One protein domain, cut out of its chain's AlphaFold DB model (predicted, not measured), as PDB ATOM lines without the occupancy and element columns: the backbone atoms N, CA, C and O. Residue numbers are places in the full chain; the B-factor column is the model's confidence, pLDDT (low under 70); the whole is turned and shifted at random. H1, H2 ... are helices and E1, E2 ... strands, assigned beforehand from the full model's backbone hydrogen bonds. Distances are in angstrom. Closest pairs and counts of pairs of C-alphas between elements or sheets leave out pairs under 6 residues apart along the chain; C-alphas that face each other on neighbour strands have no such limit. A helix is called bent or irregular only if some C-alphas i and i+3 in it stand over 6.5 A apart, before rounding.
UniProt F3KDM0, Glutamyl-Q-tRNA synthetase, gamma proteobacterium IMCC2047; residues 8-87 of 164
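Overview. This is residues 8 to 87 of the 164 residues of the protein "Glutamyl-Q-tRNA synthetase" of gamma proteobacterium IMCC2047 (UniProt F3KDM0). A kinked helix, H3, runs through the middle of the domain, with two small two-stranded sheets, the hairpin E1 E2 and the parallel pair E3 E4, along one side of it and helix H2 packed on its other side. The sheets come together where E1 meets E4, the short helix H1 follows the end of E2, and a loop of residues 27 to 39 reaches far from the sheets before H2. The printed part has 80 residues with three named helices and four named strands, in the order E1, E2, H1, H2, E3, H3, E4, and its class is mixed, helices and strands. The whole is compact, with a radius of gyration of the C-alphas of 12.4 A and spans of 36 by 31 by 25 A.

Along the chain. Strand E1, residues 8 to 12, begins with C-alpha 8 at (162.941, 195.765, 200.806) and is 12.5 A long. E2, residues 16 to 21, is 17.1 A long. Helix H1 is residues 22 to 26. Helix H2, residues 40 to 50, is 15.1 A long and begins with C-alpha 40 at (172.797, 200.389, 185.863). E3 is residues 55 to 59. H3, residues 60 to 75, is 24.3 A long; it is irregular, with C-alphas 61 and 64 7.4 A apart, and has a kink of 35 degrees near residue 67. E4, residues 82 to 86, ends with C-alpha 86 at (153.481, 199.848, 183.312).

Arrangement. E1 and E2 form an antiparallel hairpin, with N 10 and O 18 at 3.0 A and N 18 and O 10 at 2.8 A. The closest C-alphas of E1 and H3 are those of Val 8 and Pro 67, 5.8 A apart. H1 and H3 only just touch, with 3 pairs of C-alphas within 8 A; the closest are those of Ile 26 and Arg 68, 7.7 A, and H3 touches H1 with residues 67 to 68 alone. H2 and H3 touch, closest at the C-alphas of Ala 45 and Gln 69, 4.9 A, at a steep tilt of 62 degrees, the same way. E3 and E4 are parallel neighbours at 22 degrees, with N 56 and O 82 at 2.8 A. E3, H3 and E4 form a strand-helix-strand unit, two parallel neighbour strands with a helix between, and its crossover is right-handed. The closest C-alphas of E4 and H3 are those of His 85 and Cys 60, 4.6 A; those of E4 and E1 are Ala 84 and Asp 12, 5.2 A. H1 and H2 are apart, and so are E2 and E4. O i to N i+4 pairs are within hydrogen-bond range in 6 of 7 cases in H2, 8 of 12 in H3 and 0 of 1 in H1, where 0 of 2 O i to N i+3 pairs are.

Size, cuts and confidence. The two C-alphas farthest apart are those of Gly 16 and Asp 35, 36.7 A. The printed part has no cut. The link from H1 to H2, 13 residues, is long. The mean pLDDT of the printed part is 96.7, and no printed residue is under 70.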
ATOM      1  N   VAL A   8     163.391 194.575 201.518       98.00
ATOM      2  CA  VAL A   8     162.941 195.765 200.806       98.00
ATOM      3  C   VAL A   8     161.473 195.602 200.443       98.00
ATOM      4  O   VAL A   8     161.100 194.740 199.648       98.00
ATOM      5  N   TYR A   9     160.659 196.484 201.016       97.75
ATOM      6  CA  TYR A   9     159.249 196.657 200.698       97.75
ATOM      7  C   TYR A   9     159.024 197.979 199.958       97.75
ATOM      8  O   TYR A   9     159.596 199.006 200.339       97.75
ATOM      9  N   PHE A  10     158.170 197.955 198.936       98.00
ATOM     10  CA  PHE A  10     157.591 199.150 198.327       98.00
ATOM     11  C   PHE A  10     156.175 198.875 197.815       98.00
ATOM     12  O   PHE A  10     155.834 197.746 197.462       98.00
ATOM     13  N   GLU A  11     155.354 199.919 197.768       98.06
ATOM     14  CA  GLU A  11     154.019 199.868 197.176       98.06
ATOM     15  C   GLU A  11     154.099 200.373 195.734       98.06
ATOM     16  O   GLU A  11     154.366 201.556 195.508       98.06
ATOM     17  N   ASP A  12     153.905 199.490 194.752       98.56
ATOM     18  CA  ASP A  12     153.811 199.918 193.359       98.56
ATOM     19  C   ASP A  12     152.414 200.465 193.062       98.56
ATOM     20  O   ASP A  12     151.412 199.781 193.273       98.56
ATOM     21  N   ALA A  13     152.334 201.672 192.505       98.44
ATOM     22  CA  ALA A  13     151.056 202.332 192.252       98.44
ATOM     23  C   ALA A  13     150.163 201.595 191.228       98.44
ATOM     24  O   ALA A  13     148.959 201.855 191.169       98.44
ATOM     25  N   ILE A  14     150.724 200.680 190.424       98.31
ATOM     26  CA  ILE A  14     149.987 199.849 189.463       98.31
ATOM     27  C   ILE A  14     149.982 198.387 189.921       98.31
ATOM     28  O   ILE A  14     148.917 197.791 190.067       98.31
ATOM     29  N   GLN A  15     151.158 197.803 190.151       98.19
ATOM     30  CA  GLN A  15     151.345 196.371 190.410       98.19
ATOM     31  C   GLN A  15     151.112 195.982 191.879       98.19
ATOM     32  O   GLN A  15     151.092 194.794 192.203       98.19
ATOM     33  N   GLY A  16     150.896 196.957 192.765       97.94
ATOM     34  CA  GLY A  16     150.616 196.741 194.181       97.94
ATOM     35  C   GLY A  16     151.853 196.395 195.023       97.94
ATOM     36  O   GLY A  16     152.989 196.644 194.602       97.94
ATOM     37  N   PRO A  17     151.657 195.799 196.213       98.06
ATOM     38  CA  PRO A  17     152.715 195.590 197.197       98.06
ATOM     39  C   PRO A  17     153.825 194.663 196.682       98.06
ATOM     40  O   PRO A  17     153.554 193.534 196.273       98.06
ATOM     41  N   GLN A  18     155.087 195.089 196.777       98.06
ATOM     42  CA  GLN A  18     156.266 194.300 196.403       98.06
ATOM     43  C   GLN A  18     157.201 194.121 197.603       98.06
ATOM     44  O   GLN A  18     157.550 195.093 198.270       98.06
ATOM     45  N   ARG A  19     157.633 192.882 197.865       97.75
ATOM     46  CA  ARG A  19     158.587 192.523 198.932       97.75
ATOM     47  C   ARG A  19     159.673 191.612 198.385       97.75
ATOM     48  O   ARG A  19     159.351 190.688 197.634       97.75
ATOM     49  N   ARG A  20     160.930 191.879 198.738       97.19
ATOM     50  CA  ARG A  20     162.084 191.025 198.417       97.19
ATOM     51  C   ARG A  20     163.093 191.039 199.558       97.19
ATOM     52  O   ARG A  20     163.411 192.109 200.077       97.19
ATOM     53  N   GLN A  21     163.620 189.870 199.890       97.62
ATOM     54  CA  GLN A  21     164.770 189.717 200.774       97.62
ATOM     55  C   GLN A  21     166.065 189.956 199.997       97.62
ATOM     56  O   GLN A  21     166.279 189.390 198.920       97.62
ATOM     57  N   MET A  22     166.928 190.833 200.508       97.38
ATOM     58  CA  MET A  22     168.104 191.273 199.757       97.38
ATOM     59  C   MET A  22     169.206 190.212 199.679       97.38
ATOM     60  O   MET A  22     169.860 190.099 198.645       97.38
ATOM     61  N   ASP A  23     169.414 189.423 200.726       96.12
ATOM     62  CA  ASP A  23     170.436 188.376 200.771       96.12
ATOM     63  C   ASP A  23     170.003 187.085 200.058       96.12
ATOM     64  O   ASP A  23     170.828 186.477 199.374       96.12
ATOM     65  N   THR A  24     168.726 186.695 200.151       95.00
ATOM     66  CA  THR A  24     168.226 185.437 199.563       95.00
ATOM     67  C   THR A  24     167.584 185.590 198.187       95.00
ATOM     68  O   THR A  24     167.915 184.827 197.282       95.00
ATOM     69  N   ASP A  25     166.674 186.551 197.996       94.81
ATOM     70  CA  ASP A  25     165.916 186.663 196.738       94.81
ATOM     71  C   ASP A  25     166.725 187.396 195.663       94.81
ATOM     72  O   ASP A  25     166.575 187.151 194.465       94.81
ATOM     73  N   ILE A  26     167.556 188.347 196.097       94.88
ATOM     74  CA  ILE A  26     168.320 189.235 195.219       94.88
ATOM     75  C   ILE A  26     169.789 188.816 195.133       94.88
ATOM     76  O   ILE A  26     170.330 188.767 194.024       94.88
ATOM     77  N   GLY A  27     170.409 188.539 196.282       94.81
ATOM     78  CA  GLY A  27     171.824 188.213 196.411       94.81
ATOM     79  C   GLY A  27     172.758 189.371 196.054       94.81
ATOM     80  O   GLY A  27     172.339 190.466 195.663       94.81
ATOM     81  N   ASP A  28     174.058 189.123 196.180       96.00
ATOM     82  CA  ASP A  28     175.095 190.096 195.852       96.00
ATOM     83  C   ASP A  28     175.028 190.514 194.377       96.00
ATOM     84  O   ASP A  28     175.007 189.685 193.467       96.00
ATOM     85  N   PHE A  29     175.066 191.823 194.119       95.69
ATOM     86  CA  PHE A  29     175.010 192.358 192.757       95.69
ATOM     87  C   PHE A  29     176.132 193.359 192.462       95.69
ATOM     88  O   PHE A  29     176.725 193.981 193.350       95.69
ATOM     89  N   VAL A  30     176.470 193.492 191.179       95.94
ATOM     90  CA  VAL A  30     177.522 194.398 190.703       95.94
ATOM     91  C   VAL A  30     177.011 195.839 190.733       95.94
ATOM     92  O   VAL A  30     175.969 196.136 190.155       95.94
ATOM     93  N   ILE A  31     177.767 196.733 191.376       96.12
ATOM     94  CA  ILE A  31     177.491 198.184 191.412       96.12
ATOM     95  C   ILE A  31     178.509 198.996 190.605       96.12
ATOM     96  O   ILE A  31     178.199 200.079 190.123       96.12
ATOM     97  N   TYR A  32     179.702 198.440 190.400       96.56
ATOM     98  CA  TYR A  32     180.767 199.014 189.593       96.56
ATOM     99  C   TYR A  32     181.437 197.883 188.823       96.56
ATOM    100  O   TYR A  32     181.764 196.839 189.395       96.56
ATOM    101  N   ARG A  33     181.548 198.047 187.511       95.19
ATOM    102  CA  ARG A  33     181.987 196.995 186.596       95.19
ATOM    103  C   ARG A  33     183.507 197.030 186.411       95.19
ATOM    104  O   ARG A  33     184.162 198.030 186.691       95.19
ATOM    105  N   LYS A  34     184.070 195.930 185.896       95.69
ATOM    106  CA  LYS A  34     185.513 195.810 185.609       95.69
ATOM    107  C   LYS A  34     186.007 196.782 184.535       95.69
ATOM    108  O   LYS A  34     187.177 197.127 184.541       95.69
ATOM    109  N   ASP A  35     185.126 197.228 183.646       95.19
ATOM    110  CA  ASP A  35     185.402 198.236 182.617       95.19
ATOM    111  C   ASP A  35     185.266 199.679 183.134       95.19
ATOM    112  O   ASP A  35     185.120 200.607 182.347       95.19
ATOM    113  N   HIS A  36     185.325 199.874 184.455       94.56
ATOM    114  CA  HIS A  36     185.291 201.179 185.119       94.56
ATOM    115  C   HIS A  36     184.017 201.996 184.865       94.56
ATOM    116  O   HIS A  36     184.031 203.221 184.951       94.56
ATOM    117  N   LEU A  37     182.901 201.317 184.589       96.06
ATOM    118  CA  LEU A  37     181.590 201.945 184.469       96.06
ATOM    119  C   LEU A  37     180.709 201.608 185.680       96.06
ATOM    120  O   LEU A  37     180.684 200.447 186.120       96.06
ATOM    121  N   PRO A  38     179.934 202.575 186.212       96.31
ATOM    122  CA  PRO A  38     178.902 202.266 187.190       96.31
ATOM    123  C   PRO A  38     177.879 201.312 186.566       96.31
ATOM    124  O   PRO A  38     177.489 201.441 185.404       96.31
ATOM    125  N   ALA A  39     177.449 200.312 187.333       96.88
ATOM    126  CA  ALA A  39     176.376 199.437 186.887       96.88
ATOM    127  C   ALA A  39     175.052 200.211 186.863       96.88
ATOM    128  O   ALA A  39     174.847 201.134 187.651       96.88
ATOM    129  N   TYR A  40     174.120 199.771 186.013       96.19
ATOM    130  CA  TYR A  40     172.797 200.389 185.863       96.19
ATOM    131  C   TYR A  40     172.088 200.640 187.202       96.19
ATOM    132  O   TYR A  40     171.486 201.696 187.392       96.19
ATOM    133  N   GLN A  41     172.200 199.693 188.143       96.69
ATOM    134  CA  GLN A  41     171.562 199.805 189.454       96.69
ATOM    135  C   GLN A  41     172.103 200.984 190.268       96.69
ATOM    136  O   GLN A  41     171.315 201.682 190.893       96.69
ATOM    137  N   LEU A  42     173.419 201.230 190.228       96.94
ATOM    138  CA  LEU A  42     174.041 202.349 190.932       96.94
ATOM    139  C   LEU A  42     173.764 203.678 190.232       96.94
ATOM    140  O   LEU A  42     173.346 204.620 190.897       96.94
ATOM    141  N   ALA A  43     173.964 203.734 188.913       96.81
ATOM    142  CA  ALA A  43     173.761 204.955 188.136       96.81
ATOM    143  C   ALA A  43     172.326 205.482 188.298       96.81
ATOM    144  O   ALA A  43     172.129 206.604 188.744       96.81
ATOM    145  N   THR A  44     171.326 204.625 188.063       96.25
ATOM    146  CA  THR A  44     169.907 205.013 188.162       96.25
ATOM    147  C   THR A  44     169.525 205.420 189.584       96.25
ATOM    148  O   THR A  44     168.909 206.458 189.785       96.25
ATOM    149  N   ALA A  45     169.918 204.626 190.588       96.00
ATOM    150  CA  ALA A  45     169.586 204.912 191.982       96.00
ATOM    151  C   ALA A  45     170.152 206.259 192.451       96.00
ATOM    152  O   ALA A  45     169.477 206.977 193.192       96.00
ATOM    153  N   TYR A  46     171.379 206.579 192.031       95.88
ATOM    154  CA  TYR A  46     172.044 207.834 192.354       95.88
ATOM    155  C   TYR A  46     171.424 209.021 191.611       95.88
ATOM    156  O   TYR A  46     171.116 210.026 192.248       95.88
ATOM    157  N   ASP A  47     171.201 208.901 190.300       96.75
ATOM    158  CA  ASP A  47     170.667 209.992 189.477       96.75
ATOM    159  C   ASP A  47     169.241 210.373 189.892       96.75
ATOM    160  O   ASP A  47     168.953 211.564 190.028       96.75
ATOM    161  N   ASP A  48     168.383 209.390 190.197       96.62
ATOM    162  CA  ASP A  48     167.025 209.638 190.703       96.62
ATOM    163  C   ASP A  48     167.055 210.501 191.979       96.62
ATOM    164  O   ASP A  48     166.282 211.449 192.126       96.62
ATOM    165  N   VAL A  49     167.985 210.211 192.896       94.38
ATOM    166  CA  VAL A  49     168.180 210.999 194.121       94.38
ATOM    167  C   VAL A  49     168.745 212.378 193.801       94.38
ATOM    168  O   VAL A  49     168.248 213.376 194.318       94.38
ATOM    169  N   ALA A  50     169.803 212.444 192.992       95.38
ATOM    170  CA  ALA A  50     170.502 213.689 192.688       95.38
ATOM    171  C   ALA A  50     169.587 214.702 191.982       95.38
ATOM    172  O   ALA A  50     169.712 215.906 192.198       95.38
ATOM    173  N   GLN A  51     168.645 214.210 191.176       97.06
ATOM    174  CA  GLN A  51     167.660 215.017 190.456       97.06
ATOM    175  C   GLN A  51     166.359 215.239 191.241       97.06
ATOM    176  O   GLN A  51     165.463 215.917 190.743       97.06
ATOM    177  N   ASN A  52     166.252 214.725 192.473       96.00
ATOM    178  CA  ASN A  52     165.047 214.793 193.306       96.00
ATOM    179  C   ASN A  52     163.797 214.235 192.601       96.00
ATOM    180  O   ASN A  52     162.705 214.801 192.700       96.00
ATOM    181  N   ILE A  53     163.947 213.125 191.876       98.06
ATOM    182  CA  ILE A  53     162.819 212.436 191.250       98.06
ATOM    183  C   ILE A  53     161.858 211.973 192.348       98.06
ATOM    184  O   ILE A  53     162.254 211.291 193.290       98.06
ATOM    185  N   SER A  54     160.582 212.346 192.228       97.94
ATOM    186  CA  SER A  54     159.541 211.964 193.191       97.94
ATOM    187  C   SER A  54     158.790 210.697 192.781       97.94
ATOM    188  O   SER A  54     158.361 209.931 193.641       97.94
ATOM    189  N   HIS A  55     158.641 210.471 191.473       98.19
ATOM    190  CA  HIS A  55     157.900 209.355 190.894       98.19
ATOM    191  C   HIS A  55     158.667 208.762 189.717       98.19
ATOM    192  O   HIS A  55     159.012 209.467 188.771       98.19
ATOM    193  N   VAL A  56     158.867 207.448 189.744       98.31
ATOM    194  CA  VAL A  56     159.447 206.685 188.641       98.31
ATOM    195  C   VAL A  56     158.339 205.860 187.992       98.31
ATOM    196  O   VAL A  56     157.847 204.890 188.570       98.31
ATOM    197  N   VAL A  57     157.965 206.236 186.767       98.12
ATOM    198  CA  VAL A  57     157.000 205.502 185.935       98.12
ATOM    199  C   VAL A  57     157.752 204.831 184.790       98.12
ATOM    200  O   VAL A  57     158.328 205.510 183.942       98.12
ATOM    201  N   ARG A  58     157.787 203.495 184.765       97.62
ATOM    202  CA  ARG A  58     158.581 202.724 183.787       97.62
ATOM    203  C   ARG A  58     157.964 201.364 183.473       97.62
ATOM    204  O   ARG A  58     156.969 200.985 184.070       97.62
ATOM    205  N   GLY A  59     158.537 200.625 182.524       96.44
ATOM    206  CA  GLY A  59     158.058 199.286 182.162       96.44
ATOM    207  C   GLY A  59     158.261 198.246 183.273       96.44
ATOM    208  O   GLY A  59     159.261 198.267 183.990       96.44
ATOM    209  N   CYS A  60     157.319 197.310 183.399       96.38
ATOM    210  CA  CYS A  60     157.309 196.249 184.411       96.38
ATOM    211  C   CYS A  60     158.449 195.236 184.258       96.38
ATOM    212  O   CYS A  60     158.745 194.494 185.187       96.38
ATOM    213  N   ASP A  61     159.158 195.241 183.133       94.25
ATOM    214  CA  ASP A  61     160.411 194.505 182.968       94.25
ATOM    215  C   ASP A  61     161.528 194.967 183.914       94.25
ATOM    216  O   ASP A  61     162.489 194.235 184.132       94.25
ATOM    217  N   LEU A  62     161.405 196.167 184.485       96.62
ATOM    218  CA  LEU A  62     162.358 196.717 185.447       96.62
ATOM    219  C   LEU A  62     161.901 196.564 186.902       96.62
ATOM    220  O   LEU A  62     162.612 197.020 187.798       96.62
ATOM    221  N   ILE A  63     160.765 195.904 187.162       97.50
ATOM    222  CA  ILE A  63     160.211 195.808 188.519       97.50
ATOM    223  C   ILE A  63     161.188 195.140 189.494       97.50
ATOM    224  O   ILE A  63     161.408 195.662 190.584       97.50
ATOM    225  N   ASP A  64     161.890 194.088 189.060       95.94
ATOM    226  CA  ASP A  64     162.878 193.380 189.881       95.94
ATOM    227  C   ASP A  64     164.202 194.155 190.052       95.94
ATOM    228  O   ASP A  64     165.033 193.802 190.890       95.94
ATOM    229  N   SER A  65     164.425 195.240 189.300       97.56
ATOM    230  CA  SER A  65     165.548 196.163 189.555       97.56
ATOM    231  C   SER A  65     165.260 197.118 190.715       97.56
ATOM    232  O   SER A  65     166.179 197.537 191.415       97.56
ATOM    233  N   THR A  66     163.988 197.428 190.954       98.12
ATOM    234  CA  THR A  66     163.532 198.364 191.989       98.12
ATOM    235  C   THR A  66     164.049 198.053 193.398       98.12
ATOM    236  O   THR A  66     164.607 198.965 194.005       98.12
ATOM    237  N   PRO A  67     163.981 196.814 193.934       98.00
ATOM    238  CA  PRO A  67     164.488 196.539 195.281       98.00
ATOM    239  C   PRO A  67     165.990 196.823 195.426       98.00
ATOM    240  O   PRO A  67     166.411 197.367 196.444       98.00
ATOM    241  N   ARG A  68     166.795 196.553 194.385       97.81
ATOM    242  CA  ARG A  68     168.234 196.880 194.369       97.81
ATOM    243  C   ARG A  68     168.467 198.387 194.435       97.81
ATOM    244  O   ARG A  68     169.336 198.841 195.172       97.81
ATOM    245  N   GLN A  69     167.689 199.158 193.678       97.94
ATOM    246  CA  GLN A  69     167.803 200.618 193.624       97.94
ATOM    247  C   GLN A  69     167.361 201.265 194.940       97.94
ATOM    248  O   GLN A  69     168.088 202.093 195.479       97.94
ATOM    249  N   ILE A  70     166.241 200.813 195.513       97.94
ATOM    250  CA  ILE A  70     165.777 201.247 196.837       97.94
ATOM    251  C   ILE A  70     166.819 200.919 197.909       97.94
ATOM    252  O   ILE A  70     167.126 201.763 198.749       97.94
ATOM    253  N   TYR A  71     167.395 199.714 197.886       97.56
ATOM    254  CA  TYR A  71     168.437 199.323 198.834       97.56
ATOM    255  C   TYR A  71     169.657 200.252 198.761       97.56
ATOM    256  O   TYR A  71     170.120 200.746 199.787       97.56
ATOM    257  N   LEU A  72     170.129 200.570 197.552       97.25
ATOM    258  CA  LEU A  72     171.223 201.523 197.351       97.25
ATOM    259  C   LEU A  72     170.880 202.928 197.863       97.25
ATOM    260  O   LEU A  72     171.689 203.534 198.561       97.25
ATOM    261  N   GLN A  73     169.685 203.439 197.560       96.94
ATOM    262  CA  GLN A  73     169.238 204.757 198.026       96.94
ATOM    263  C   GLN A  73     169.175 204.824 199.557       96.94
ATOM    264  O   GLN A  73     169.639 205.801 200.147       96.94
ATOM    265  N   LYS A  74     168.691 203.759 200.210       95.62
ATOM    266  CA  LYS A  74     168.681 203.650 201.676       95.62
ATOM    267  C   LYS A  74     170.086 203.717 202.265       95.62
ATOM    268  O   LYS A  74     170.296 204.446 203.230       95.62
ATOM    269  N   LEU A  75     171.057 203.023 201.673       95.06
ATOM    270  CA  LEU A  75     172.452 203.071 202.131       95.06
ATOM    271  C   LEU A  75     173.109 204.437 201.926       95.06
ATOM    272  O   LEU A  75     173.993 204.813 202.689       95.06
ATOM    273  N   LEU A  76     172.652 205.207 200.937       92.81
ATOM    274  CA  LEU A  76     173.042 206.607 200.757       92.81
ATOM    275  C   LEU A  76     172.334 207.560 201.744       92.81
ATOM    276  O   LEU A  76     172.561 208.770 201.691       92.81
ATOM    277  N   GLY A  77     171.467 207.046 202.625       95.38
ATOM    278  CA  GLY A  77     170.672 207.838 203.564       95.38
ATOM    279  C   GLY A  77     169.576 208.658 202.879       95.38
ATOM    280  O   GLY A  77     169.268 209.765 203.321       95.38
ATOM    281  N   LYS A  78     169.034 208.166 201.760       95.94
ATOM    282  CA  LYS A  78     168.089 208.894 200.902       95.94
ATOM    283  C   LYS A  78     166.727 208.216 200.870       95.94
ATOM    284  O   LYS A  78     166.610 206.999 200.992       95.94
ATOM    285  N   THR A  79     165.691 209.025 200.685       93.31
ATOM    286  CA  THR A  79     164.324 208.554 200.461       93.31
ATOM    287  C   THR A  79     164.154 208.106 199.017       93.31
ATOM    288  O   THR A  79     164.553 208.822 198.099       93.31
ATOM    289  N   SER A  80     163.542 206.944 198.819       95.25
ATOM    290  CA  SER A  80     163.214 206.441 197.486       95.25
ATOM    291  C   SER A  80     161.986 207.143 196.895       95.25
ATOM    292  O   SER A  80     161.081 207.504 197.655       95.25
ATOM    293  N   PRO A  81     161.916 207.303 195.560       97.44
ATOM    294  CA  PRO A  81     160.715 207.786 194.891       97.44
ATOM    295  C   PRO A  81     159.565 206.780 195.009       97.44
ATOM    296  O   PRO A  81     159.751 205.612 195.360       97.44
ATOM    297  N   GLN A  82     158.365 207.226 194.654       98.12
ATOM    298  CA  GLN A  82     157.236 206.334 194.416       98.12
ATOM    299  C   GLN A  82     157.409 205.638 193.059       98.12
ATOM    300  O   GLN A  82     157.885 206.245 192.100       98.12
ATOM    301  N   TYR A  83     157.011 204.370 192.961       98.56
ATOM    302  CA  TYR A  83     157.168 203.576 191.741       98.56
ATOM    303  C   TYR A  83     155.812 203.202 191.143       98.56
ATOM    304  O   TYR A  83     154.860 202.904 191.865       98.56
ATOM    305  N   ALA A  84     155.739 203.214 189.814       98.50
ATOM    306  CA  ALA A  84     154.618 202.684 189.051       98.50
ATOM    307  C   ALA A  84     155.152 201.921 187.833       98.50
ATOM    308  O   ALA A  84     155.812 202.497 186.961       98.50
ATOM    309  N   HIS A  85     154.859 200.624 187.756       98.62
ATOM    310  CA  HIS A  85     155.353 199.772 186.676       98.62
ATOM    311  C   HIS A  85     154.258 199.469 185.641       98.62
ATOM    312  O   HIS A  85     153.319 198.713 185.894       98.62
ATOM    313  N   LEU A  86     154.387 200.047 184.445       98.00
ATOM    314  CA  LEU A  86     153.481 199.848 183.312       98.00
ATOM    315  C   LEU A  86     153.677 198.454 182.690       98.00
ATOM    316  O   LEU A  86     154.822 198.029 182.514       98.00
ATOM    317  N   PRO A  87     152.608 197.753 182.278       95.69
ATOM    318  CA  PRO A  87     152.746 196.499 181.547       95.69
ATOM    319  C   PRO A  87     153.554 196.692 180.260       95.69
ATOM    320  O   PRO A  87     153.355 197.658 179.519       95.69
TER     321      PRO A  87